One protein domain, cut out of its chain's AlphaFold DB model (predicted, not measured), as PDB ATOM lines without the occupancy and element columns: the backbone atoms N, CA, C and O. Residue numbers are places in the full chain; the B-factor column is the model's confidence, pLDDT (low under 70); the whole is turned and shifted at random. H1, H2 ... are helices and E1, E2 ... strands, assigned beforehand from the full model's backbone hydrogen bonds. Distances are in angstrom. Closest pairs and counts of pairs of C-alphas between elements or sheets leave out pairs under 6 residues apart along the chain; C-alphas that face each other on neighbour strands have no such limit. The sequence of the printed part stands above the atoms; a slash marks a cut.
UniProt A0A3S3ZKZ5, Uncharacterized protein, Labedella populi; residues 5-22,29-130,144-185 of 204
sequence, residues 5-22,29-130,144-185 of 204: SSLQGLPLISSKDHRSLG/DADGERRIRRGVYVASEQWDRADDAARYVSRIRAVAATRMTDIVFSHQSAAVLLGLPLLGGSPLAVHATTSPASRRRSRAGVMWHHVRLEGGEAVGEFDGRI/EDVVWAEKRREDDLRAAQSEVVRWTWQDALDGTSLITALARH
ATOM      1  N   SER A   5      -4.150 -35.763  31.358       70.06
ATOM      2  CA  SER A   5      -5.534 -35.495  31.768       70.06
ATOM      3  C   SER A   5      -5.658 -35.277  33.284       70.06
ATOM      4  O   SER A   5      -6.388 -34.385  33.722       70.06
ATOM      5  N   SER A   6      -4.857 -35.982  34.091       75.62
ATOM      6  CA  SER A   6      -4.854 -35.872  35.552       75.62
ATOM      7  C   SER A   6      -4.424 -34.487  36.043       75.62
ATOM      8  O   SER A   6      -4.855 -34.051  37.112       75.62
ATOM      9  N   LEU A   7      -3.635 -33.751  35.252       72.44
ATOM     10  CA  LEU A   7      -3.208 -32.387  35.583       72.44
ATOM     11  C   LEU A   7      -4.348 -31.376  35.510       72.44
ATOM     12  O   LEU A   7      -4.288 -30.353  36.185       72.44
ATOM     13  N   GLN A   8      -5.420 -31.662  34.769       76.19
ATOM     14  CA  GLN A   8      -6.604 -30.804  34.788       76.19
ATOM     15  C   GLN A   8      -7.335 -30.892  36.133       76.19
ATOM     16  O   GLN A   8      -8.000 -29.940  36.543       76.19
ATOM     17  N   GLY A   9      -7.187 -32.001  36.864       81.94
ATOM     18  CA  GLY A   9      -7.990 -32.302  38.045       81.94
ATOM     19  C   GLY A   9      -9.473 -32.477  37.709       81.94
ATOM     20  O   GLY A   9      -9.895 -32.439  36.557       81.94
ATOM     21  N   LEU A  10     -10.292 -32.657  38.739       87.62
ATOM     22  CA  LEU A  10     -11.720 -32.911  38.585       87.62
ATOM     23  C   LEU A  10     -12.522 -31.603  38.501       87.62
ATOM     24  O   LEU A  10     -12.087 -30.573  39.032       87.62
ATOM     25  N   PRO A  11     -13.707 -31.611  37.867       88.00
ATOM     26  CA  PRO A  11     -14.644 -30.498  37.941       88.00
ATOM     27  C   PRO A  11     -14.985 -30.163  39.398       88.00
ATOM     28  O   PRO A  11     -15.360 -31.038  40.180       88.00
ATOM     29  N   LEU A  12     -14.832 -28.891  39.766       86.25
ATOM     30  CA  LEU A  12     -15.114 -28.409  41.115       86.25
ATOM     31  C   LEU A  12     -16.502 -27.784  41.170       86.25
ATOM     32  O   LEU A  12     -16.834 -26.950  40.333       86.25
ATOM     33  N   ILE A  13     -17.261 -28.131  42.203       84.81
ATOM     34  CA  ILE A  13     -18.568 -27.548  42.489       84.81
ATOM     35  C   ILE A  13     -18.438 -26.705  43.755       84.81
ATOM     36  O   ILE A  13     -18.002 -27.190  44.805       84.81
ATOM     37  N   SER A  14     -18.781 -25.422  43.678       81.88
ATOM     38  CA  SER A  14     -18.742 -24.542  44.841       81.88
ATOM     39  C   SER A  14     -20.084 -24.534  45.574       81.88
ATOM     40  O   SER A  14     -21.155 -24.670  44.988       81.88
ATOM     41  N   SER A  15     -20.073 -24.258  46.881       76.62
ATOM     42  CA  SER A  15     -21.321 -23.993  47.614       76.62
ATOM     43  C   SER A  15     -22.127 -22.817  47.049       76.62
ATOM     44  O   SER A  15     -23.301 -22.690  47.394       76.62
ATOM     45  N   LYS A  16     -21.515 -21.923  46.258       70.94
ATOM     46  CA  LYS A  16     -22.238 -20.847  45.569       70.94
ATOM     47  C   LYS A  16     -23.083 -21.420  44.430       70.94
ATOM     48  O   LYS A  16     -24.255 -21.068  44.359       70.94
ATOM     49  N   ASP A  17     -22.530 -22.355  43.658       72.69
ATOM     50  CA  ASP A  17     -23.221 -23.019  42.542       72.69
ATOM     51  C   ASP A  17     -24.438 -23.813  43.034       72.69
ATOM     52  O   ASP A  17     -25.502 -23.790  42.429       72.69
ATOM     53  N   HIS A  18     -24.349 -24.433  44.215       68.25
ATOM     54  CA  HIS A  18     -25.520 -25.070  44.828       68.25
ATOM     55  C   HIS A  18     -26.638 -24.089  45.169       68.25
ATOM     56  O   HIS A  18     -27.810 -24.398  44.958       68.25
ATOM     57  N   ARG A  19     -26.287 -22.909  45.697       67.94
ATOM     58  CA  ARG A  19     -27.283 -21.890  46.047       67.94
ATOM     59  C   ARG A  19     -27.944 -21.304  44.806       67.94
ATOM     60  O   ARG A  19     -29.150 -21.092  44.837       67.94
ATOM     61  N   SER A  20     -27.192 -21.072  43.728       64.19
ATOM     62  CA  SER A  20     -27.767 -20.599  42.460       64.19
ATOM     63  C   SER A  20     -28.654 -21.652  41.792       64.19
ATOM     64  O   SER A  20     -29.629 -21.287  41.147       64.19
ATOM     65  N   LEU A  21     -28.380 -22.940  42.013       67.06
ATOM     66  CA  LEU A  21     -29.222 -24.059  41.575       67.06
ATOM     67  C   LEU A  21     -30.410 -24.354  42.520       67.06
ATOM     68  O   LEU A  21     -31.074 -25.376  42.365       67.06
ATOM     69  N   GLY A  22     -30.676 -23.510  43.526       66.50
ATOM     70  CA  GLY A  22     -31.817 -23.665  44.439       66.50
ATOM     71  C   GLY A  22     -31.688 -24.800  45.464       66.50
ATOM     72  O   GLY A  22     -32.644 -25.107  46.175       66.50
ATOM     73  N   ASP A  29     -21.762 -37.065  50.756       72.00
ATOM     74  CA  ASP A  29     -21.391 -38.252  49.977       72.00
ATOM     75  C   ASP A  29     -22.634 -39.052  49.538       72.00
ATOM     76  O   ASP A  29     -22.640 -39.620  48.448       72.00
ATOM     77  N   ALA A  30     -23.711 -39.034  50.340       73.69
ATOM     78  CA  ALA A  30     -24.994 -39.664  50.020       73.69
ATOM     79  C   ALA A  30     -25.735 -38.989  48.850       73.69
ATOM     80  O   ALA A  30     -26.533 -39.636  48.182       73.69
ATOM     81  N   ASP A  31     -25.445 -37.714  48.576       78.25
ATOM     82  CA  ASP A  31     -25.973 -36.971  47.427       78.25
ATOM     83  C   ASP A  31     -25.090 -37.156  46.171       78.25
ATOM     84  O   ASP A  31     -25.259 -36.448  45.180       78.25
ATOM     85  N   GLY A  32     -24.118 -38.081  46.212       88.25
ATOM     86  CA  GLY A  32     -23.172 -38.337  45.123       88.25
ATOM     87  C   GLY A  32     -22.040 -37.313  45.021       88.25
ATOM     88  O   GLY A  32     -21.312 -37.305  44.027       88.25
ATOM     89  N   GLU A  33     -21.863 -36.457  46.029       89.31
ATOM     90  CA  GLU A  33     -20.885 -35.368  46.015       89.31
ATOM     91  C   GLU A  33     -19.981 -35.398  47.255       89.31
ATOM     92  O   GLU A  33     -20.427 -35.259  48.395       89.31
ATOM     93  N   ARG A  34     -18.670 -35.490  47.033       90.44
ATOM     94  CA  ARG A  34     -17.671 -35.514  48.097       90.44
ATOM     95  C   ARG A  34     -17.121 -34.131  48.371       90.44
ATOM     96  O   ARG A  34     -16.631 -33.426  47.487       90.44
ATOM     97  N   ARG A  35     -17.103 -33.755  49.646       89.25
ATOM     98  CA  ARG A  35     -16.472 -32.512  50.086       89.25
ATOM     99  C   ARG A  35     -14.954 -32.671  50.177       89.25
ATOM    100  O   ARG A  35     -14.454 -33.336  51.078       89.25
ATOM    101  N   ILE A  36     -14.215 -31.962  49.326       89.25
ATOM    102  CA  ILE A  36     -12.738 -31.958  49.350       89.25
ATOM    103  C   ILE A  36     -12.160 -30.761  50.114       89.25
ATOM    104  O   ILE A  36     -11.011 -30.785  50.556       89.25
ATOM    105  N   ARG A  37     -12.965 -29.709  50.314       86.88
ATOM    106  CA  ARG A  37     -12.629 -28.541  51.139       86.88
ATOM    107  C   ARG A  37     -13.895 -27.863  51.658       86.88
ATOM    108  O   ARG A  37     -15.003 -28.095  51.189       86.88
ATOM    109  N   ARG A  38     -13.782 -26.998  52.672       83.88
ATOM    110  CA  ARG A  38     -14.890 -26.104  53.053       83.88
ATOM    111  C   ARG A  38     -15.376 -25.298  51.848       83.88
ATOM    112  O   ARG A  38     -14.641 -24.465  51.343       83.88
ATOM    113  N   GLY A  39     -16.623 -25.556  51.456       82.88
ATOM    114  CA  GLY A  39     -17.294 -24.862  50.367       82.88
ATOM    115  C   GLY A  39     -16.988 -25.386  48.963       82.88
ATOM    116  O   GLY A  39     -17.456 -24.762  48.018       82.88
ATOM    117  N   VAL A  40     -16.224 -26.482  48.824       87.56
ATOM    118  CA  VAL A  40     -15.844 -27.062  47.522       87.56
ATOM    119  C   VAL A  40     -16.020 -28.574  47.533       87.56
ATOM    120  O   VAL A  40     -15.559 -29.264  48.451       87.56
ATOM    121  N   TYR A  41     -16.664 -29.052  46.478       88.62
ATOM    122  CA  TYR A  41     -17.131 -30.413  46.295       88.62
ATOM    123  C   TYR A  41     -16.732 -30.922  44.909       88.62
ATOM    124  O   TYR A  41     -16.380 -30.144  44.023       88.62
ATOM    125  N   VAL A  42     -16.778 -32.236  44.753       90.69
ATOM    126  CA  VAL A  42     -16.552 -32.978  43.506       90.69
ATOM    127  C   VAL A  42     -17.547 -34.134  43.459       90.69
ATOM    128  O   VAL A  42     -18.015 -34.568  44.511       90.69
ATOM    129  N   ALA A  43     -17.847 -34.675  42.282       91.19
ATOM    130  CA  ALA A  43     -18.648 -35.895  42.196       91.19
ATOM    131  C   ALA A  43     -17.903 -37.069  42.863       91.19
ATOM    132  O   ALA A  43     -16.744 -37.334  42.533       91.19
ATOM    133  N   SER A  44     -18.557 -37.773  43.791       92.31
ATOM    134  CA  SER A  44     -17.977 -38.899  44.542       92.31
ATOM    135  C   SER A  44     -17.476 -39.995  43.606       92.31
ATOM    136  O   SER A  44     -16.362 -40.482  43.754       92.31
ATOM    137  N   GLU A  45     -18.255 -40.307  42.575       92.88
ATOM    138  CA  GLU A  45     -17.926 -41.334  41.591       92.88
ATOM    139  C   GLU A  45     -16.646 -41.003  40.797       92.88
ATOM    140  O   GLU A  45     -15.766 -41.847  40.622       92.88
ATOM    141  N   GLN A  46     -16.503 -39.748  40.354       93.19
ATOM    142  CA  GLN A  46     -15.297 -39.278  39.667       93.19
ATOM    143  C   GLN A  46     -14.096 -39.272  40.612       93.19
ATOM    144  O   GLN A  46     -12.998 -39.653  40.220       93.19
ATOM    145  N   TRP A  47     -14.308 -38.866  41.864       93.38
ATOM    146  CA  TRP A  47     -13.270 -38.880  42.884       93.38
ATOM    147  C   TRP A  47     -12.747 -40.288  43.154       93.38
ATOM    148  O   TRP A  47     -11.534 -40.490  43.231       93.38
ATOM    149  N   ASP A  48     -13.636 -41.268  43.276       91.81
ATOM    150  CA  ASP A  48     -13.272 -42.648  43.584       91.81
ATOM    151  C   ASP A  48     -12.529 -43.323  42.416       91.81
ATOM    152  O   ASP A  48     -11.641 -44.138  42.662       91.81
ATOM    153  N   ARG A  49     -12.782 -42.907  41.166       92.62
ATOM    154  CA  ARG A  49     -12.025 -43.364  39.980       92.62
ATOM    155  C   ARG A  49     -10.751 -42.578  39.682       92.62
ATOM    156  O   ARG A  49      -9.904 -43.069  38.942       92.62
ATOM    157  N   ALA A  50     -10.625 -41.365  40.209       90.62
ATOM    158  CA  ALA A  50      -9.486 -40.505  39.937       90.62
ATOM    159  C   ALA A  50      -8.182 -41.099  40.479       90.62
ATOM    160  O   ALA A  50      -8.142 -41.637  41.590       90.62
ATOM    161  N   ASP A  51      -7.105 -40.926  39.715       88.81
ATOM    162  CA  ASP A  51      -5.763 -41.225  40.191       88.81
ATOM    163  C   ASP A  51      -5.304 -40.218  41.263       88.81
ATOM    164  O   ASP A  51      -5.954 -39.206  41.566       88.81
ATOM    165  N   ASP A  52      -4.155 -40.504  41.869       86.44
ATOM    166  CA  ASP A  52      -3.622 -39.679  42.947       86.44
ATOM    167  C   ASP A  52      -3.256 -38.259  42.502       86.44
ATOM    168  O   ASP A  52      -3.445 -37.306  43.264       86.44
ATOM    169  N   ALA A  53      -2.778 -38.095  41.268       83.06
ATOM    170  CA  ALA A  53      -2.430 -36.790  40.722       83.06
ATOM    171  C   ALA A  53      -3.683 -35.923  40.546       83.06
ATOM    172  O   ALA A  53      -3.722 -34.802  41.053       83.06
ATOM    173  N   ALA A  54      -4.741 -36.456  39.940       87.81
ATOM    174  CA  ALA A  54      -6.009 -35.768  39.737       87.81
ATOM    175  C   ALA A  54      -6.675 -35.395  41.065       87.81
ATOM    176  O   ALA A  54      -7.154 -34.266  41.232       87.81
ATOM    177  N   ARG A  55      -6.664 -36.297  42.054       92.31
ATOM    178  CA  ARG A  55      -7.159 -36.002  43.410       92.31
ATOM    179  C   ARG A  55      -6.351 -34.902  44.082       92.31
ATOM    180  O   ARG A  55      -6.924 -34.036  44.750       92.31
ATOM    181  N   TYR A  56      -5.030 -34.921  43.932       89.12
ATOM    182  CA  TYR A  56      -4.173 -33.923  44.552       89.12
ATOM    183  C   TYR A  56      -4.318 -32.551  43.894       89.12
ATOM    184  O   TYR A  56      -4.584 -31.568  44.588       89.12
ATOM    185  N   VAL A  57      -4.280 -32.492  42.564       86.75
ATOM    186  CA  VAL A  57      -4.548 -31.277  41.786       86.75
ATOM    187  C   VAL A  57      -5.917 -30.695  42.137       86.75
ATOM    188  O   VAL A  57      -6.027 -29.495  42.373       86.75
ATOM    189  N   SER A  58      -6.956 -31.523  42.275       90.31
ATOM    190  CA  SER A  58      -8.291 -31.059  42.686       90.31
ATOM    191  C   SER A  58      -8.279 -30.375  44.058       90.31
ATOM    192  O   SER A  58      -8.953 -29.361  44.253       90.31
ATOM    193  N   ARG A  59      -7.471 -30.865  45.012       90.44
ATOM    194  CA  ARG A  59      -7.279 -30.195  46.311       90.44
ATOM    195  C   ARG A  59      -6.543 -28.865  46.165       90.44
ATOM    196  O   ARG A  59      -6.957 -27.894  46.798       90.44
ATOM    197  N   ILE A  60      -5.501 -28.800  45.332       87.06
ATOM    198  CA  ILE A  60      -4.766 -27.556  45.037       87.06
ATOM    199  C   ILE A  60      -5.725 -26.516  44.439       87.06
ATOM    200  O   ILE A  60      -5.830 -25.402  44.958       87.06
ATOM    201  N   ARG A  61      -6.516 -26.909  43.432       85.81
ATOM    202  CA  ARG A  61      -7.558 -26.076  42.810       85.81
ATOM    203  C   ARG A  61      -8.593 -25.603  43.829       85.81
ATOM    204  O   ARG A  61      -8.920 -24.419  43.861       85.81
ATOM    205  N   ALA A  62      -9.059 -26.481  44.718       86.69
ATOM    206  CA  ALA A  62     -10.005 -26.114  45.772       86.69
ATOM    207  C   ALA A  62      -9.416 -25.116  46.783       86.69
ATOM    208  O   ALA A  62     -10.115 -24.207  47.243       86.69
ATOM    209  N   VAL A  63      -8.137 -25.265  47.148       84.44
ATOM    210  CA  VAL A  63      -7.431 -24.301  48.005       84.44
ATOM    211  C   VAL A  63      -7.352 -22.946  47.316       84.44
ATOM    212  O   VAL A  63      -7.728 -21.957  47.941       84.44
ATOM    213  N   ALA A  64      -6.938 -22.905  46.050       78.88
ATOM    214  CA  ALA A  64      -6.866 -21.667  45.287       78.88
ATOM    215  C   ALA A  64      -8.235 -20.973  45.167       78.88
ATOM    216  O   ALA A  64      -8.360 -19.800  45.492       78.88
ATOM    217  N   ALA A  65      -9.290 -21.715  44.815       74.50
ATOM    218  CA  ALA A  65     -10.629 -21.169  44.563       74.50
ATOM    219  C   ALA A  65     -11.350 -20.599  45.802       74.50
ATOM    220  O   ALA A  65     -12.382 -19.943  45.680       74.50
ATOM    221  N   THR A  66     -10.861 -20.881  47.010       73.38
ATOM    222  CA  THR A  66     -11.510 -20.473  48.275       73.38
ATOM    223  C   THR A  66     -10.669 -19.524  49.110       73.38
ATOM    224  O   THR A  66     -11.079 -19.126  50.204       73.38
ATOM    225  N   ARG A  67      -9.460 -19.200  48.654       65.38
ATOM    226  CA  ARG A  67      -8.598 -18.233  49.319       65.38
ATOM    227  C   ARG A  67      -8.915 -16.852  48.755       65.38
ATOM    228  O   ARG A  67      -9.040 -16.673  47.555       65.38
ATOM    229  N   MET A  68      -9.037 -15.876  49.651       50.69
ATOM    230  CA  MET A  68      -9.210 -14.462  49.293       50.69
ATOM    231  C   MET A  68      -7.874 -13.774  48.973       50.69
ATOM    232  O   MET A  68      -7.854 -12.597  48.641       50.69
ATOM    233  N   THR A  69      -6.766 -14.503  49.119       56.16
ATOM    234  CA  THR A  69      -5.389 -14.025  48.994       56.16
ATOM    235  C   THR A  69      -4.620 -14.966  48.085       56.16
ATOM    236  O   THR A  69      -4.788 -16.184  48.228       56.16
ATOM    237  N   ASP A  70      -3.742 -14.427  47.249       60.22
ATOM    238  CA  ASP A  70      -2.889 -15.232  46.377       60.22
ATOM    239  C   ASP A  70      -1.939 -16.106  47.210       60.22
ATOM    240  O   ASP A  70      -1.559 -15.776  48.345       60.22
ATOM    241  N   ILE A  71      -1.666 -17.300  46.690       71.62
ATOM    242  CA  ILE A  71      -0.928 -18.367  47.367       71.62
ATOM    243  C   ILE A  71       0.237 -18.804  46.483       71.62
ATOM    244  O   ILE A  71       0.087 -18.972  45.278       71.62
ATOM    245  N   VAL A  72       1.397 -19.013  47.093       78.31
ATOM    246  CA  VAL A  72       2.585 -19.557  46.427       78.31
ATOM    247  C   VAL A  72       2.627 -21.050  46.720       78.31
ATOM    248  O   VAL A  72       2.921 -21.444  47.851       78.31
ATOM    249  N   PHE A  73       2.289 -21.890  45.741       80.62
ATOM    250  CA  PHE A  73       2.394 -23.345  45.891       80.62
ATOM    251  C   PHE A  73       3.849 -23.799  45.771       80.62
ATOM    252  O   PHE A  73       4.614 -23.259  44.980       80.62
ATOM    253  N   SER A  74       4.238 -24.804  46.553       76.31
ATOM    254  CA  SER A  74       5.621 -25.291  46.595       76.31
ATOM    255  C   SER A  74       5.701 -26.804  46.794       76.31
ATOM    256  O   SER A  74       4.680 -27.483  46.937       76.31
ATOM    257  N   HIS A  75       6.923 -27.348  46.794       81.06
ATOM    258  CA  HIS A  75       7.201 -28.767  47.039       81.06
ATOM    259  C   HIS A  75       6.355 -29.681  46.136       81.06
ATOM    260  O   HIS A  75       6.285 -29.468  44.931       81.06
ATOM    261  N   GLN A  76       5.675 -30.676  46.713       77.50
ATOM    262  CA  GLN A  76       4.836 -31.628  45.987       77.50
ATOM    263  C   GLN A  76       3.687 -30.945  45.232       77.50
ATOM    264  O   GLN A  76       3.323 -31.399  44.150       77.50
ATOM    265  N   SER A  77       3.136 -29.843  45.762       80.81
ATOM    266  CA  SER A  77       2.085 -29.087  45.073       80.81
ATOM    267  C   SER A  77       2.613 -28.392  43.829       80.81
ATOM    268  O   SER A  77       1.951 -28.444  42.808       80.81
ATOM    269  N   ALA A  78       3.805 -27.797  43.868       78.62
ATOM    270  CA  ALA A  78       4.418 -27.266  42.652       78.62
ATOM    271  C   ALA A  78       4.828 -28.397  41.695       78.62
ATOM    272  O   ALA A  78       4.531 -28.335  40.510       78.62
ATOM    273  N   ALA A  79       5.436 -29.465  42.216       71.88
ATOM    274  CA  ALA A  79       5.918 -30.587  41.419       71.88
ATOM    275  C   ALA A  79       4.806 -31.221  40.571       71.88
ATOM    276  O   ALA A  79       4.986 -31.394  39.369       71.88
ATOM    277  N   VAL A  80       3.637 -31.501  41.165       75.75
ATOM    278  CA  VAL A  80       2.521 -32.087  40.409       75.75
ATOM    279  C   VAL A  80       2.005 -31.138  39.329       75.75
ATOM    280  O   VAL A  80       1.669 -31.591  38.244       75.75
ATOM    281  N   LEU A  81       1.985 -29.825  39.586       74.31
ATOM    282  CA  LEU A  81       1.554 -28.830  38.597       74.31
ATOM    283  C   LEU A  81       2.525 -28.731  37.422       74.31
ATOM    284  O   LEU A  81       2.099 -28.476  36.304       74.31
ATOM    285  N   LEU A  82       3.806 -28.998  37.669       70.62
ATOM    286  CA  LEU A  82       4.845 -29.106  36.646       70.62
ATOM    287  C   LEU A  82       4.826 -30.460  35.910       70.62
ATOM    288  O   LEU A  82       5.722 -30.743  35.117       70.62
ATOM    289  N   GLY A  83       3.840 -31.321  36.175       67.62
ATOM    290  CA  GLY A  83       3.732 -32.645  35.565       67.62
ATOM    291  C   GLY A  83       4.689 -33.688  36.144       67.62
ATOM    292  O   GLY A  83       4.825 -34.771  35.570       67.62
ATOM    293  N   LEU A  84       5.350 -33.399  37.269       70.44
ATOM    294  CA  LEU A  84       6.198 -34.377  37.945       70.44
ATOM    295  C   LEU A  84       5.333 -35.419  38.672       70.44
ATOM    296  O   LEU A  84       4.296 -35.080  39.252       70.44
ATOM    297  N   PRO A  85       5.751 -36.697  38.677       67.38
ATOM    298  CA  PRO A  85       4.999 -37.753  39.336       67.38
ATOM    299  C   PRO A  85       4.971 -37.558  40.857       67.38
ATOM    300  O   PRO A  85       5.969 -37.182  41.475       67.38
ATOM    301  N   LEU A  86       3.834 -37.887  41.472       69.94
ATOM    302  CA  LEU A  86       3.723 -37.986  42.924       69.94
ATOM    303  C   LEU A  86       4.333 -39.301  43.407       69.94
ATOM    304  O   LEU A  86       3.991 -40.378  42.918       69.94
ATOM    305  N   LEU A  87       5.213 -39.213  44.401       67.69
ATOM    306  CA  LEU A  87       5.787 -40.367  45.082       67.69
ATOM    307  C   LEU A  87       5.053 -40.563  46.416       67.69
ATOM    308  O   LEU A  87       5.009 -39.640  47.227       67.69
ATOM    309  N   GLY A  88       4.486 -41.751  46.646       68.62
ATOM    310  CA  GLY A  88       3.787 -42.077  47.901       68.62
ATOM    311  C   GLY A  88       2.283 -41.763  47.934       68.62
ATOM    312  O   GLY A  88       1.718 -41.631  49.017       68.62
ATOM    313  N   GLY A  89       1.632 -41.668  46.770       73.62
ATOM    314  CA  GLY A  89       0.186 -41.456  46.636       73.62
ATOM    315  C   GLY A  89      -0.243 -39.987  46.700       73.62
ATOM    316  O   GLY A  89       0.595 -39.091  46.628       73.62
ATOM    317  N   SER A  90      -1.554 -39.715  46.804       75.56
ATOM    318  CA  SER A  90      -2.092 -38.343  46.860       75.56
ATOM    319  C   SER A  90      -1.909 -37.725  48.251       75.56
ATOM    320  O   SER A  90      -2.608 -38.130  49.186       75.56
ATOM    321  N   PRO A  91      -1.124 -36.641  48.406       82.62
ATOM    322  CA  PRO A  91      -1.053 -35.927  49.673       82.62
ATOM    323  C   PRO A  91      -2.411 -35.324  50.059       82.62
ATOM    324  O   PRO A  91      -3.190 -34.865  49.215       82.62
ATOM    325  N   LEU A  92      -2.700 -35.303  51.362       83.75
ATOM    326  CA  LEU A  92      -3.922 -34.694  51.902       83.75
ATOM    327  C   LEU A  92      -3.795 -33.177  52.080       83.75
ATOM    328  O   LEU A  92      -4.803 -32.468  52.057       83.75
ATOM    329  N   ALA A  93      -2.569 -32.686  52.270       86.88
ATOM    330  CA  ALA A  93      -2.272 -31.273  52.443       86.88
ATOM    331  C   ALA A  93      -1.655 -30.682  51.172       86.88
ATOM    332  O   ALA A  93      -0.801 -31.290  50.531       86.88
ATOM    333  N   VAL A  94      -2.071 -29.466  50.838       87.56
ATOM    334  CA  VAL A  94      -1.460 -28.640  49.793       87.56
ATOM    335  C   VAL A  94      -0.297 -27.863  50.402       87.56
ATOM    336  O   VAL A  94      -0.446 -27.270  51.469       87.56
ATOM    337  N   HIS A  95       0.855 -27.884  49.747       85.12
ATOM    338  CA  HIS A  95       2.097 -27.283  50.216       85.12
ATOM    339  C   HIS A  95       2.239 -25.884  49.626       85.12
ATOM    340  O   HIS A  95       2.114 -25.690  48.417       85.12
ATOM    341  N   ALA A  96       2.486 -24.909  50.493       82.25
ATOM    342  CA  ALA A  96       2.659 -23.520  50.109       82.25
ATOM    343  C   ALA A  96       3.789 -22.877  50.907       82.25
ATOM    344  O   ALA A  96       4.019 -23.246  52.058       82.25
ATOM    345  N   THR A  97       4.471 -21.907  50.310       79.81
ATOM    346  CA  THR A  97       5.549 -21.164  50.969       79.81
ATOM    347  C   THR A  97       5.048 -19.805  51.446       79.81
ATOM    348  O   THR A  97       4.164 -19.196  50.845       79.81
ATOM    349  N   THR A  98       5.587 -19.337  52.565       76.62
ATOM    350  CA  THR A  98       5.359 -17.994  53.097       76.62
ATOM    351  C   THR A  98       6.643 -17.462  53.728       76.62
ATOM    352  O   THR A  98       7.527 -18.239  54.088       76.62
ATOM    353  N   SER A  99       6.719 -16.141  53.909       71.69
ATOM    354  CA  SER A  99       7.842 -15.498  54.594       71.69
ATOM    355  C   SER A  99       8.034 -16.034  56.029       71.69
ATOM    356  O   SER A  99       7.051 -16.402  56.692       71.69
ATOM    357  N   PRO A 100       9.267 -16.012  56.573       70.12
ATOM    358  CA  PRO A 100       9.529 -16.411  57.958       70.12
ATOM    359  C   PRO A 100       8.822 -15.517  58.984       70.12
ATOM    360  O   PRO A 100       8.468 -15.979  60.063       70.12
ATOM    361  N   ALA A 101       8.575 -14.250  58.636       72.06
ATOM    362  CA  ALA A 101       7.854 -13.292  59.476       72.06
ATOM    363  C   ALA A 101       6.334 -13.549  59.531       72.06
ATOM    364  O   ALA A 101       5.622 -12.984  60.369       72.06
ATOM    365  N   SER A 102       5.813 -14.401  58.646       76.88
ATOM    366  CA  SER A 102       4.390 -14.697  58.573       76.88
ATOM    367  C   SER A 102       3.894 -15.471  59.791       76.88
ATOM    368  O   SER A 102       4.497 -16.446  60.226       76.88
ATOM    369  N   ARG A 103       2.704 -15.111  60.287       81.31
ATOM    370  CA  ARG A 103       2.004 -15.835  61.369       81.31
ATOM    371  C   ARG A 103       1.061 -16.933  60.861       81.31
ATOM    372  O   ARG A 103       0.182 -17.394  61.595       81.31
ATOM    373  N   ARG A 104       1.160 -17.312  59.583       79.31
ATOM    374  CA  ARG A 104       0.319 -18.367  58.998       79.31
ATOM    375  C   ARG A 104       0.594 -19.696  59.701       79.31
ATOM    376  O   ARG A 104       1.712 -19.988  60.087       79.31
ATOM    377  N   ARG A 105      -0.458 -20.496  59.884       80.88
ATOM    378  CA  ARG A 105      -0.372 -21.822  60.509       80.88
ATOM    379  C   ARG A 105      -0.919 -22.882  59.574       80.88
ATOM    380  O   ARG A 105      -1.927 -22.639  58.899       80.88
ATOM    381  N   SER A 106      -0.292 -24.054  59.575       85.00
ATOM    382  CA  SER A 106      -0.774 -25.225  58.847       85.00
ATOM    383  C   SER A 106      -2.138 -25.649  59.391       85.00
ATOM    384  O   SER A 106      -2.279 -26.050  60.544       85.00
ATOM    385  N   ARG A 107      -3.181 -25.465  58.580       82.25
ATOM    386  CA  ARG A 107      -4.580 -25.731  58.943       82.25
ATOM    387  C   ARG A 107      -5.426 -25.827  57.684       82.25
ATOM    388  O   ARG A 107      -5.117 -25.214  56.662       82.25
ATOM    389  N   ALA A 108      -6.549 -26.539  57.790       81.94
ATOM    390  CA  ALA A 108      -7.558 -26.642  56.739       81.94
ATOM    391  C   ALA A 108      -6.955 -27.151  55.419       81.94
ATOM    392  O   ALA A 108      -7.178 -26.550  54.372       81.94
ATOM    393  N   GLY A 109      -6.155 -28.219  55.485       84.69
ATOM    394  CA  GLY A 109      -5.567 -28.861  54.305       84.69
ATOM    395  C   GLY A 109      -4.466 -28.058  53.609       84.69
ATOM    396  O   GLY A 109      -4.174 -28.339  52.453       84.69
ATOM    397  N   VAL A 110      -3.870 -27.059  54.271       86.06
ATOM    398  CA  VAL A 110      -2.696 -26.332  53.761       86.06
ATOM    399  C   VAL A 110      -1.543 -26.473  54.745       86.06
ATOM    400  O   VAL A 110      -1.722 -26.185  55.931       86.06
ATOM    401  N   MET A 111      -0.389 -26.903  54.239       85.50
ATOM    402  CA  MET A 111       0.896 -26.945  54.926       85.50
ATOM    403  C   MET A 111       1.709 -25.716  54.515       85.50
ATOM    404  O   MET A 111       2.050 -25.577  53.340       85.50
ATOM    405  N   TRP A 112       1.996 -24.831  55.470       83.69
ATOM    406  CA  TRP A 112       2.827 -23.653  55.227       83.69
ATOM    407  C   TRP A 112       4.285 -23.953  55.550       83.69
ATOM    408  O   TRP A 112       4.605 -24.368  56.662       83.69
ATOM    409  N   HIS A 113       5.152 -23.695  54.580       79.50
ATOM    410  CA  HIS A 113       6.601 -23.742  54.717       79.50
ATOM    411  C   HIS A 113       7.108 -22.319  54.904       79.50
ATOM    412  O   HIS A 113       6.908 -21.464  54.041       79.50
ATOM    413  N   HIS A 114       7.718 -22.057  56.057       81.31
ATOM    414  CA  HIS A 114       8.295 -20.759  56.386       81.31
ATOM    415  C   HIS A 114       9.743 -20.750  55.907       81.31
ATOM    416  O   HIS A 114      10.621 -21.283  56.582       81.31
ATOM    417  N   VAL A 115       9.975 -20.199  54.717       70.75
ATOM    418  CA  VAL A 115      11.284 -20.226  54.051       70.75
ATOM    419  C   VAL A 115      11.780 -18.798  53.901       70.75
ATOM    420  O   VAL A 115      11.016 -17.914  53.512       70.75
ATOM    421  N   ARG A 116      13.051 -18.564  54.243       65.94
ATOM    422  CA  ARG A 116      13.743 -17.325  53.887       65.94
ATOM    423  C   ARG A 116      14.169 -17.462  52.435       65.94
ATOM    424  O   ARG A 116      14.878 -18.407  52.122       65.94
ATOM    425  N   LEU A 117      13.704 -16.543  51.606       62.00
ATOM    426  CA  LEU A 117      14.154 -16.427  50.233       62.00
ATOM    427  C   LEU A 117      15.294 -15.414  50.211       62.00
ATOM    428  O   LEU A 117      15.201 -14.382  50.885       62.00
ATOM    429  N   GLU A 118      16.376 -15.744  49.524       56.19
ATOM    430  CA  GLU A 118      17.498 -14.827  49.331       56.19
ATOM    431  C   GLU A 118      17.258 -13.954  48.088       56.19
ATOM    432  O   GLU A 118      16.477 -14.296  47.193       56.19
ATOM    433  N   GLY A 119      17.890 -12.778  48.044       47.94
ATOM    434  CA  GLY A 119      17.745 -11.857  46.918       47.94
ATOM    435  C   GLY A 119      18.178 -12.517  45.605       47.94
ATOM    436  O   GLY A 119      19.280 -13.052  45.516       47.94
ATOM    437  N   GLY A 120      17.308 -12.472  44.591       49.97
ATOM    438  CA  GLY A 120      17.525 -13.114  43.286       49.97
ATOM    439  C   GLY A 120      16.826 -14.466  43.096       49.97
ATOM    440  O   GLY A 120      16.834 -14.997  41.987       49.97
ATOM    441  N   GLU A 121      16.178 -15.015  44.126       52.25
ATOM    442  CA  GLU A 121      15.318 -16.190  43.965       52.25
ATOM    443  C   GLU A 121      13.950 -15.791  43.397       52.25
ATOM    444  O   GLU A 121      13.283 -14.884  43.904       52.25
ATOM    445  N   ALA A 122      13.517 -16.484  42.343       52.97
ATOM    446  CA  ALA A 122      12.207 -16.269  41.748       52.97
ATOM    447  C   ALA A 122      11.145 -17.177  42.378       52.97
ATOM    448  O   ALA A 122      11.341 -18.383  42.550       52.97
ATOM    449  N   VAL A 123       9.985 -16.598  42.684       58.16
ATOM    450  CA  VAL A 123       8.868 -17.290  43.334       58.16
ATOM    451  C   VAL A 123       7.634 -17.262  42.450       58.16
ATOM    452  O   VAL A 123       7.192 -16.199  42.031       58.16
ATOM    453  N   GLY A 124       7.029 -18.428  42.226       56.53
ATOM    454  CA  GLY A 124       5.760 -18.557  41.512       56.53
ATOM    455  C   GLY A 124       4.536 -18.254  42.375       56.53
ATOM    456  O   GLY A 124       4.221 -19.017  43.288       56.53
ATOM    457  N   GLU A 125       3.803 -17.189  42.075       60.22
ATOM    458  CA  GLU A 125       2.516 -16.856  42.680       60.22
ATOM    459  C   GLU A 125       1.352 -17.318  41.793       60.22
ATOM    460  O   GLU A 125       1.279 -17.028  40.597       60.22
ATOM    461  N   PHE A 126       0.426 -18.057  42.403       58.25
ATOM    462  CA  PHE A 126      -0.724 -18.622  41.719       58.25
ATOM    463  C   PHE A 126      -1.926 -17.660  41.776       58.25
ATOM    464  O   PHE A 126      -2.504 -17.473  42.853       58.25
ATOM    465  N   ASP A 127      -2.344 -17.104  40.630       56.81
ATOM    466  CA  ASP A 127      -3.576 -16.300  40.520       56.81
ATOM    467  C   ASP A 127      -4.754 -17.182  40.078       56.81
ATOM    468  O   ASP A 127      -4.968 -17.504  38.902       56.81
ATOM    469  N   GLY A 128      -5.529 -17.627  41.065       46.91
ATOM    470  CA  GLY A 128      -6.768 -18.359  40.850       46.91
ATOM    471  C   GLY A 128      -7.905 -17.389  40.647       46.91
ATOM    472  O   GLY A 128      -8.515 -16.972  41.626       46.91
ATOM    473  N   ARG A 129      -8.217 -17.048  39.397       43.12
ATOM    474  CA  ARG A 129      -9.273 -16.086  39.063       43.12
ATOM    475  C   ARG A 129     -10.677 -16.581  39.471       43.12
ATOM    476  O   ARG A 129     -11.462 -17.034  38.651       43.12
ATOM    477  N   ILE A 130     -10.997 -16.436  40.756       42.75
ATOM    478  CA  ILE A 130     -12.322 -16.163  41.328       42.75
ATOM    479  C   ILE A 130     -12.097 -15.103  42.414       42.75
ATOM    480  O   ILE A 130     -12.173 -15.368  43.613       42.75
ATOM    481  N   GLU A 144     -11.248  -4.496  53.986       40.12
ATOM    482  CA  GLU A 144     -10.070  -3.835  54.533       40.12
ATOM    483  C   GLU A 144      -9.053  -4.852  55.056       40.12
ATOM    484  O   GLU A 144      -7.891  -4.753  54.690       40.12
ATOM    485  N   ASP A 145      -9.463  -5.893  55.790       50.16
ATOM    486  CA  ASP A 145      -8.554  -6.960  56.242       50.16
ATOM    487  C   ASP A 145      -7.936  -7.737  55.075       50.16
ATOM    488  O   ASP A 145      -6.787  -8.166  55.146       50.16
ATOM    489  N   VAL A 146      -8.697  -7.939  53.995       50.56
ATOM    490  CA  VAL A 146      -8.231  -8.642  52.792       50.56
ATOM    491  C   VAL A 146      -7.226  -7.790  52.028       50.56
ATOM    492  O   VAL A 146      -6.155  -8.284  51.682       50.56
ATOM    493  N   VAL A 147      -7.533  -6.509  51.822       46.75
ATOM    494  CA  VAL A 147      -6.626  -5.528  51.207       46.75
ATOM    495  C   VAL A 147      -5.381  -5.330  52.075       46.75
ATOM    496  O   VAL A 147      -4.266  -5.266  51.566       46.75
ATOM    497  N   TRP A 148      -5.532  -5.318  53.396       45.81
ATOM    498  CA  TRP A 148      -4.423  -5.229  54.338       45.81
ATOM    499  C   TRP A 148      -3.558  -6.496  54.337       45.81
ATOM    500  O   TRP A 148      -2.332  -6.418  54.399       45.81
ATOM    501  N   ALA A 149      -4.166  -7.677  54.204       53.94
ATOM    502  CA  ALA A 149      -3.458  -8.945  54.040       53.94
ATOM    503  C   ALA A 149      -2.810  -9.111  52.650       53.94
ATOM    504  O   ALA A 149      -1.889  -9.920  52.504       53.94
ATOM    505  N   GLU A 150      -3.293  -8.391  51.635       53.50
ATOM    506  CA  GLU A 150      -2.639  -8.217  50.331       53.50
ATOM    507  C   GLU A 150      -1.392  -7.348  50.484       53.50
ATOM    508  O   GLU A 150      -0.290  -7.824  50.225       53.50
ATOM    509  N   LYS A 151      -1.541  -6.145  51.050       56.25
ATOM    510  CA  LYS A 151      -0.436  -5.209  51.277       56.25
ATOM    511  C   LYS A 151       0.684  -5.816  52.120       56.25
ATOM    512  O   LYS A 151       1.840  -5.768  51.733       56.25
ATOM    513  N   ARG A 152       0.345  -6.487  53.225       57.12
ATOM    514  CA  ARG A 152       1.341  -7.163  54.072       57.12
ATOM    515  C   ARG A 152       2.069  -8.308  53.372       57.12
ATOM    516  O   ARG A 152       3.205  -8.583  53.722       57.12
ATOM    517  N   ARG A 153       1.428  -9.004  52.427       59.91
ATOM    518  CA  ARG A 153       2.100 -10.043  51.630       59.91
ATOM    519  C   ARG A 153       3.069  -9.428  50.644       59.91
ATOM    520  O   ARG A 153       4.162  -9.950  50.483       59.91
ATOM    521  N   GLU A 154       2.652  -8.353  49.992       54.34
ATOM    522  CA  GLU A 154       3.511  -7.619  49.079       54.34
ATOM    523  C   GLU A 154       4.713  -7.031  49.820       54.34
ATOM    524  O   GLU A 154       5.839  -7.203  49.369       54.34
ATOM    525  N   ASP A 155       4.495  -6.441  50.995       55.59
ATOM    526  CA  ASP A 155       5.564  -5.932  51.855       55.59
ATOM    527  C   ASP A 155       6.487  -7.069  52.337       55.59
ATOM    528  O   ASP A 155       7.705  -6.919  52.290       55.59
ATOM    529  N   ASP A 156       5.941  -8.230  52.725       57.88
ATOM    530  CA  ASP A 156       6.725  -9.406  53.138       57.88
ATOM    531  C   ASP A 156       7.548 -10.010  51.975       57.88
ATOM    532  O   ASP A 156       8.666 -10.473  52.197       57.88
ATOM    533  N   LEU A 157       7.007 -10.028  50.749       57.31
ATOM    534  CA  LEU A 157       7.697 -10.518  49.545       57.31
ATOM    535  C   LEU A 157       8.731  -9.502  49.033       57.31
ATOM    536  O   LEU A 157       9.840  -9.892  48.676       57.31
ATOM    537  N   ARG A 158       8.427  -8.195  49.081       56.62
ATOM    538  CA  ARG A 158       9.387  -7.115  48.781       56.62
ATOM    539  C   ARG A 158      10.529  -7.079  49.792       56.62
ATOM    540  O   ARG A 158      11.674  -6.884  49.397       56.62
ATOM    541  N   ALA A 159      10.247  -7.300  51.077       51.88
ATOM    542  CA  ALA A 159      11.269  -7.374  52.120       51.88
ATOM    543  C   ALA A 159      12.233  -8.558  51.927       51.88
ATOM    544  O   ALA A 159      13.359  -8.505  52.418       51.88
ATOM    545  N   ALA A 160      11.818  -9.600  51.200       55.75
ATOM    546  CA  ALA A 160      12.675 -10.721  50.821       55.75
ATOM    547  C   ALA A 160      13.528 -10.455  49.559       55.75
ATOM    548  O   ALA A 160      14.332 -11.305  49.198       55.75
ATOM    549  N   GLN A 161      13.382  -9.296  48.893       51.47
ATOM    550  CA  GLN A 161      14.064  -8.959  47.627       51.47
ATOM    551  C   GLN A 161      13.901 -10.024  46.517       51.47
ATOM    552  O   GLN A 161      14.740 -10.133  45.623       51.47
ATOM    553  N   SER A 162      12.827 -10.814  46.569       55.41
ATOM    554  CA  SER A 162      12.549 -11.889  45.614       55.41
ATOM    555  C   SER A 162      11.667 -11.393  44.470       55.41
ATOM    556  O   SER A 162      10.726 -10.624  44.683       55.41
ATOM    557  N   GLU A 163      11.935 -11.860  43.251       55.91
ATOM    558  CA  GLU A 163      11.087 -11.574  42.094       55.91
ATOM    559  C   GLU A 163       9.874 -12.518  42.095       55.91
ATOM    560  O   GLU A 163      10.016 -13.742  42.150       55.91
ATOM    561  N   VAL A 164       8.660 -11.959  42.071       58.50
ATOM    562  CA  VAL A 164       7.413 -12.740  42.098       58.50
ATOM    563  C   VAL A 164       6.876 -12.898  40.679       58.50
ATOM    564  O   VAL A 164       6.426 -11.933  40.064       58.50
ATOM    565  N   VAL A 165       6.873 -14.131  40.179       61.62
ATOM    566  CA  VAL A 165       6.333 -14.505  38.870       61.62
ATOM    567  C   VAL A 165       4.896 -14.985  39.041       61.62
ATOM    568  O   VAL A 165       4.651 -15.922  39.791       61.62
ATOM    569  N   ARG A 166       3.931 -14.381  38.341       62.09
ATOM    570  CA  ARG A 166       2.512 -14.773  38.420       62.09
ATOM    571  C   ARG A 166       2.091 -15.622  37.232       62.09
ATOM    572  O   ARG A 166       2.362 -15.253  36.092       62.09
ATOM    573  N   TRP A 167       1.355 -16.700  37.490       60.62
ATOM    574  CA  TRP A 167       0.715 -17.494  36.440       60.62
ATOM    575  C   TRP A 167      -0.617 -18.101  36.899       60.62
ATOM    576  O   TRP A 167      -0.888 -18.271  38.092       60.62
ATOM    577  N   THR A 168      -1.471 -18.419  35.931       61.50
ATOM    578  CA  THR A 168      -2.807 -18.988  36.127       61.50
ATOM    579  C   THR A 168      -2.814 -20.513  35.963       61.50
ATOM    580  O   THR A 168      -1.814 -21.136  35.601       61.50
ATOM    581  N   TRP A 169      -3.969 -21.149  36.204       58.94
ATOM    582  CA  TRP A 169      -4.164 -22.583  35.926       58.94
ATOM    583  C   TRP A 169      -3.945 -22.931  34.455       58.94
ATOM    584  O   TRP A 169      -3.425 -24.000  34.156       58.94
ATOM    585  N   GLN A 170      -4.351 -22.050  33.542       61.19
ATOM    586  CA  GLN A 170      -4.198 -22.285  32.111       61.19
ATOM    587  C   GLN A 170      -2.721 -22.252  31.712       61.19
ATOM    588  O   GLN A 170      -2.280 -23.119  30.963       61.19
ATOM    589  N   ASP A 171      -1.954 -21.332  32.300       60.88
ATOM    590  CA  ASP A 171      -0.515 -21.216  32.066       60.88
ATOM    591  C   ASP A 171       0.248 -22.438  32.587       60.88
ATOM    592  O   ASP A 171       1.152 -22.916  31.922       60.88
ATOM    593  N   ALA A 172      -0.121 -22.983  33.750       61.34
ATOM    594  CA  ALA A 172       0.526 -24.184  34.287       61.34
ATOM    595  C   ALA A 172       0.244 -25.444  33.443       61.34
ATOM    596  O   ALA A 172       1.096 -26.324  33.339       61.34
ATOM    597  N   LEU A 173      -0.952 -25.538  32.850       60.03
ATOM    598  CA  LEU A 173      -1.355 -26.670  32.009       60.03
ATOM    599  C   LEU A 173      -0.787 -26.588  30.590       60.03
ATOM    600  O   LEU A 173      -0.563 -27.622  29.957       60.03
ATOM    601  N   ASP A 174      -0.531 -25.377  30.104       60.84
ATOM    602  CA  ASP A 174       0.208 -25.137  28.875       60.84
ATOM    603  C   ASP A 174       1.685 -24.889  29.197       60.84
ATOM    604  O   ASP A 174       2.117 -23.764  29.434       60.84
ATOM    605  N   GLY A 175       2.486 -25.957  29.167       53.31
ATOM    606  CA  GLY A 175       3.919 -25.886  29.465       53.31
ATOM    607  C   GLY A 175       4.676 -24.805  28.675       53.31
ATOM    608  O   GLY A 175       5.663 -24.277  29.177       53.31
ATOM    609  N   THR A 176       4.198 -24.415  27.489       59.91
ATOM    610  CA  THR A 176       4.777 -23.314  26.700       59.91
ATOM    611  C   THR A 176       4.509 -21.958  27.347       59.91
ATOM    612  O   THR A 176       5.413 -21.124  27.444       59.91
ATOM    613  N   SER A 177       3.283 -21.740  27.823       59.34
ATOM    614  CA  SER A 177       2.876 -20.526  28.529       59.34
ATOM    615  C   SER A 177       3.600 -20.390  29.866       59.34
ATOM    616  O   SER A 177       4.097 -19.306  30.173       59.34
ATOM    617  N   LEU A 178       3.778 -21.487  30.609       57.00
ATOM    618  CA  LEU A 178       4.586 -21.483  31.829       57.00
ATOM    619  C   LEU A 178       6.056 -21.142  31.552       57.00
ATOM    620  O   LEU A 178       6.611 -20.267  32.211       57.00
ATOM    621  N   ILE A 179       6.685 -21.787  30.564       60.84
ATOM    622  CA  ILE A 179       8.075 -21.484  30.179       60.84
ATOM    623  C   ILE A 179       8.203 -20.022  29.746       60.84
ATOM    624  O   ILE A 179       9.154 -19.351  30.129       60.84
ATOM    625  N   THR A 180       7.230 -19.505  28.996       61.50
ATOM    626  CA  THR A 180       7.205 -18.101  28.567       61.50
ATOM    627  C   THR A 180       7.069 -17.151  29.756       61.50
ATOM    628  O   THR A 180       7.751 -16.126  29.799       61.50
ATOM    629  N   ALA A 181       6.218 -17.479  30.732       61.16
ATOM    630  CA  ALA A 181       6.073 -16.702  31.957       61.16
ATOM    631  C   ALA A 181       7.386 -16.687  32.750       61.16
ATOM    632  O   ALA A 181       7.853 -15.617  33.115       61.16
ATOM    633  N   LEU A 182       8.031 -17.840  32.930       59.34
ATOM    634  CA  LEU A 182       9.320 -17.963  33.618       59.34
ATOM    635  C   LEU A 182      10.450 -17.211  32.882       59.34
ATOM    636  O   LEU A 182      11.213 -16.476  33.506       59.34
ATOM    637  N   ALA A 183      10.513 -17.317  31.551       59.88
ATOM    638  CA  ALA A 183      11.550 -16.690  30.730       59.88
ATOM    639  C   ALA A 183      11.508 -15.153  30.762       59.88
ATOM    640  O   ALA A 183      12.558 -14.513  30.715       59.88
ATOM    641  N   ARG A 184      10.318 -14.545  30.889       61.44
ATOM    642  CA  ARG A 184      10.169 -13.082  31.053       61.44
ATOM    643  C   ARG A 184      10.840 -12.542  32.317       61.44
ATOM    644  O   ARG A 184      11.159 -11.361  32.358       61.44
ATOM    645  N   HIS A 185      11.067 -13.408  33.298       54.50
ATOM    646  CA  HIS A 185      11.710 -13.093  34.571       54.50
ATOM    647  C   HIS A 185      13.129 -13.680  34.651       54.50
ATOM    648  O   HIS A 185      13.638 -13.979  35.723       54.50
TER     649      HIS A 185
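What this domain is: This is residues 5 to 22, 29 to 130 and 144 to 185 of the 204 residues of an uncharacterized protein of Labedella populi (UniProt A0A3S3ZKZ5). Helix H4 runs through the core between two small two-stranded sheets: the hairpin E1 E2 packs on one side of it, and the pair E3 E4 on the other, with H5 packed on E3. A third pair, E5 E6, makes another part with H8 packed on it, while H6 lies at an edge of the domain. The printed part has 162 residues with eight named helices and six named strands, in the order H1 H2 E1 E2 H3 H4 H5 E3 E4 E5 H6 E6 H7 H8; E1 and E2 are antiparallel, the other two pairs parallel. The class is mixed, helices and strands, and the whole is compact, with a radius of gyration of the C-alphas of 16.4 A and spans of 50 by 36 by 27 A.

Where its parts are: Find C-alpha 5 at (-5.534, -35.495, 31.768), where H1, residues 5 to 8, begins; H2 follows at residues 15 to 20. Next come E1, residues 33 to 37, E2, residues 40 to 43, and H3, residues 44 to 49. Look for C-alpha 52 at (-3.622, -39.679, 42.947); from there H4 runs 21.4 A to residue 66. H5 is residues 75 to 81, E3 94 to 98, E4 110 to 114 and E5 122 to 126. H6, residues 144 to 159, spans 21.8 A; then E6 is 163 to 167, H7 169 to 173, and H8 175 to 183, ending at (11.550, -16.690, 30.730).

How they stand to each other: Start at H4: with its residues 53 to 57 alone it touches H1, closest at the C-alphas of Ser 6 and Ala 54, 4.3 A. H4 touches H5 about perpendicular, at 82 degrees, closest at C-alphas 53 and 80, 6.8 A. The closest C-alphas of H4 and E2 are 62 and 40, 6.2 A; those of H4 and E3 are 60 and 94, 5.9 A. In the hairpin E1 E2, N 34 and O 42 are 2.8 A apart, within hydrogen-bond range, as are N 111 and O 94 of E4 and E3, 2.8 A, and N 125 and O 165 of E5 and E6, 2.7 A. The closest C-alphas of E6 and H8 are 165 and 182, 7.0 A. H7 and H8 touch only at the corner, closest at C-alphas 171 and 177, 4.9 A. H6 and H4 are apart. Every O i to N i+4 pair is within hydrogen-bond range in H2, H3, H4, H6, H7 and H8; H5 has 2 of 3, and H1 is too short for such a pair.

The domain as a whole: The C-alphas of Ala 30 and Gly 119 are the two farthest apart, 51.1 A. Residues 23 to 28 and 131 to 143 are not printed; the C-alpha gaps are 18.8 A from 22 to 29 and 18.2 A from 130 to 144. The links H5 to E3 and E3 to E4 are long. The mean pLDDT of the printed part is 71.4, and among the residues under 70 are 116 to 130 and 144 to 185.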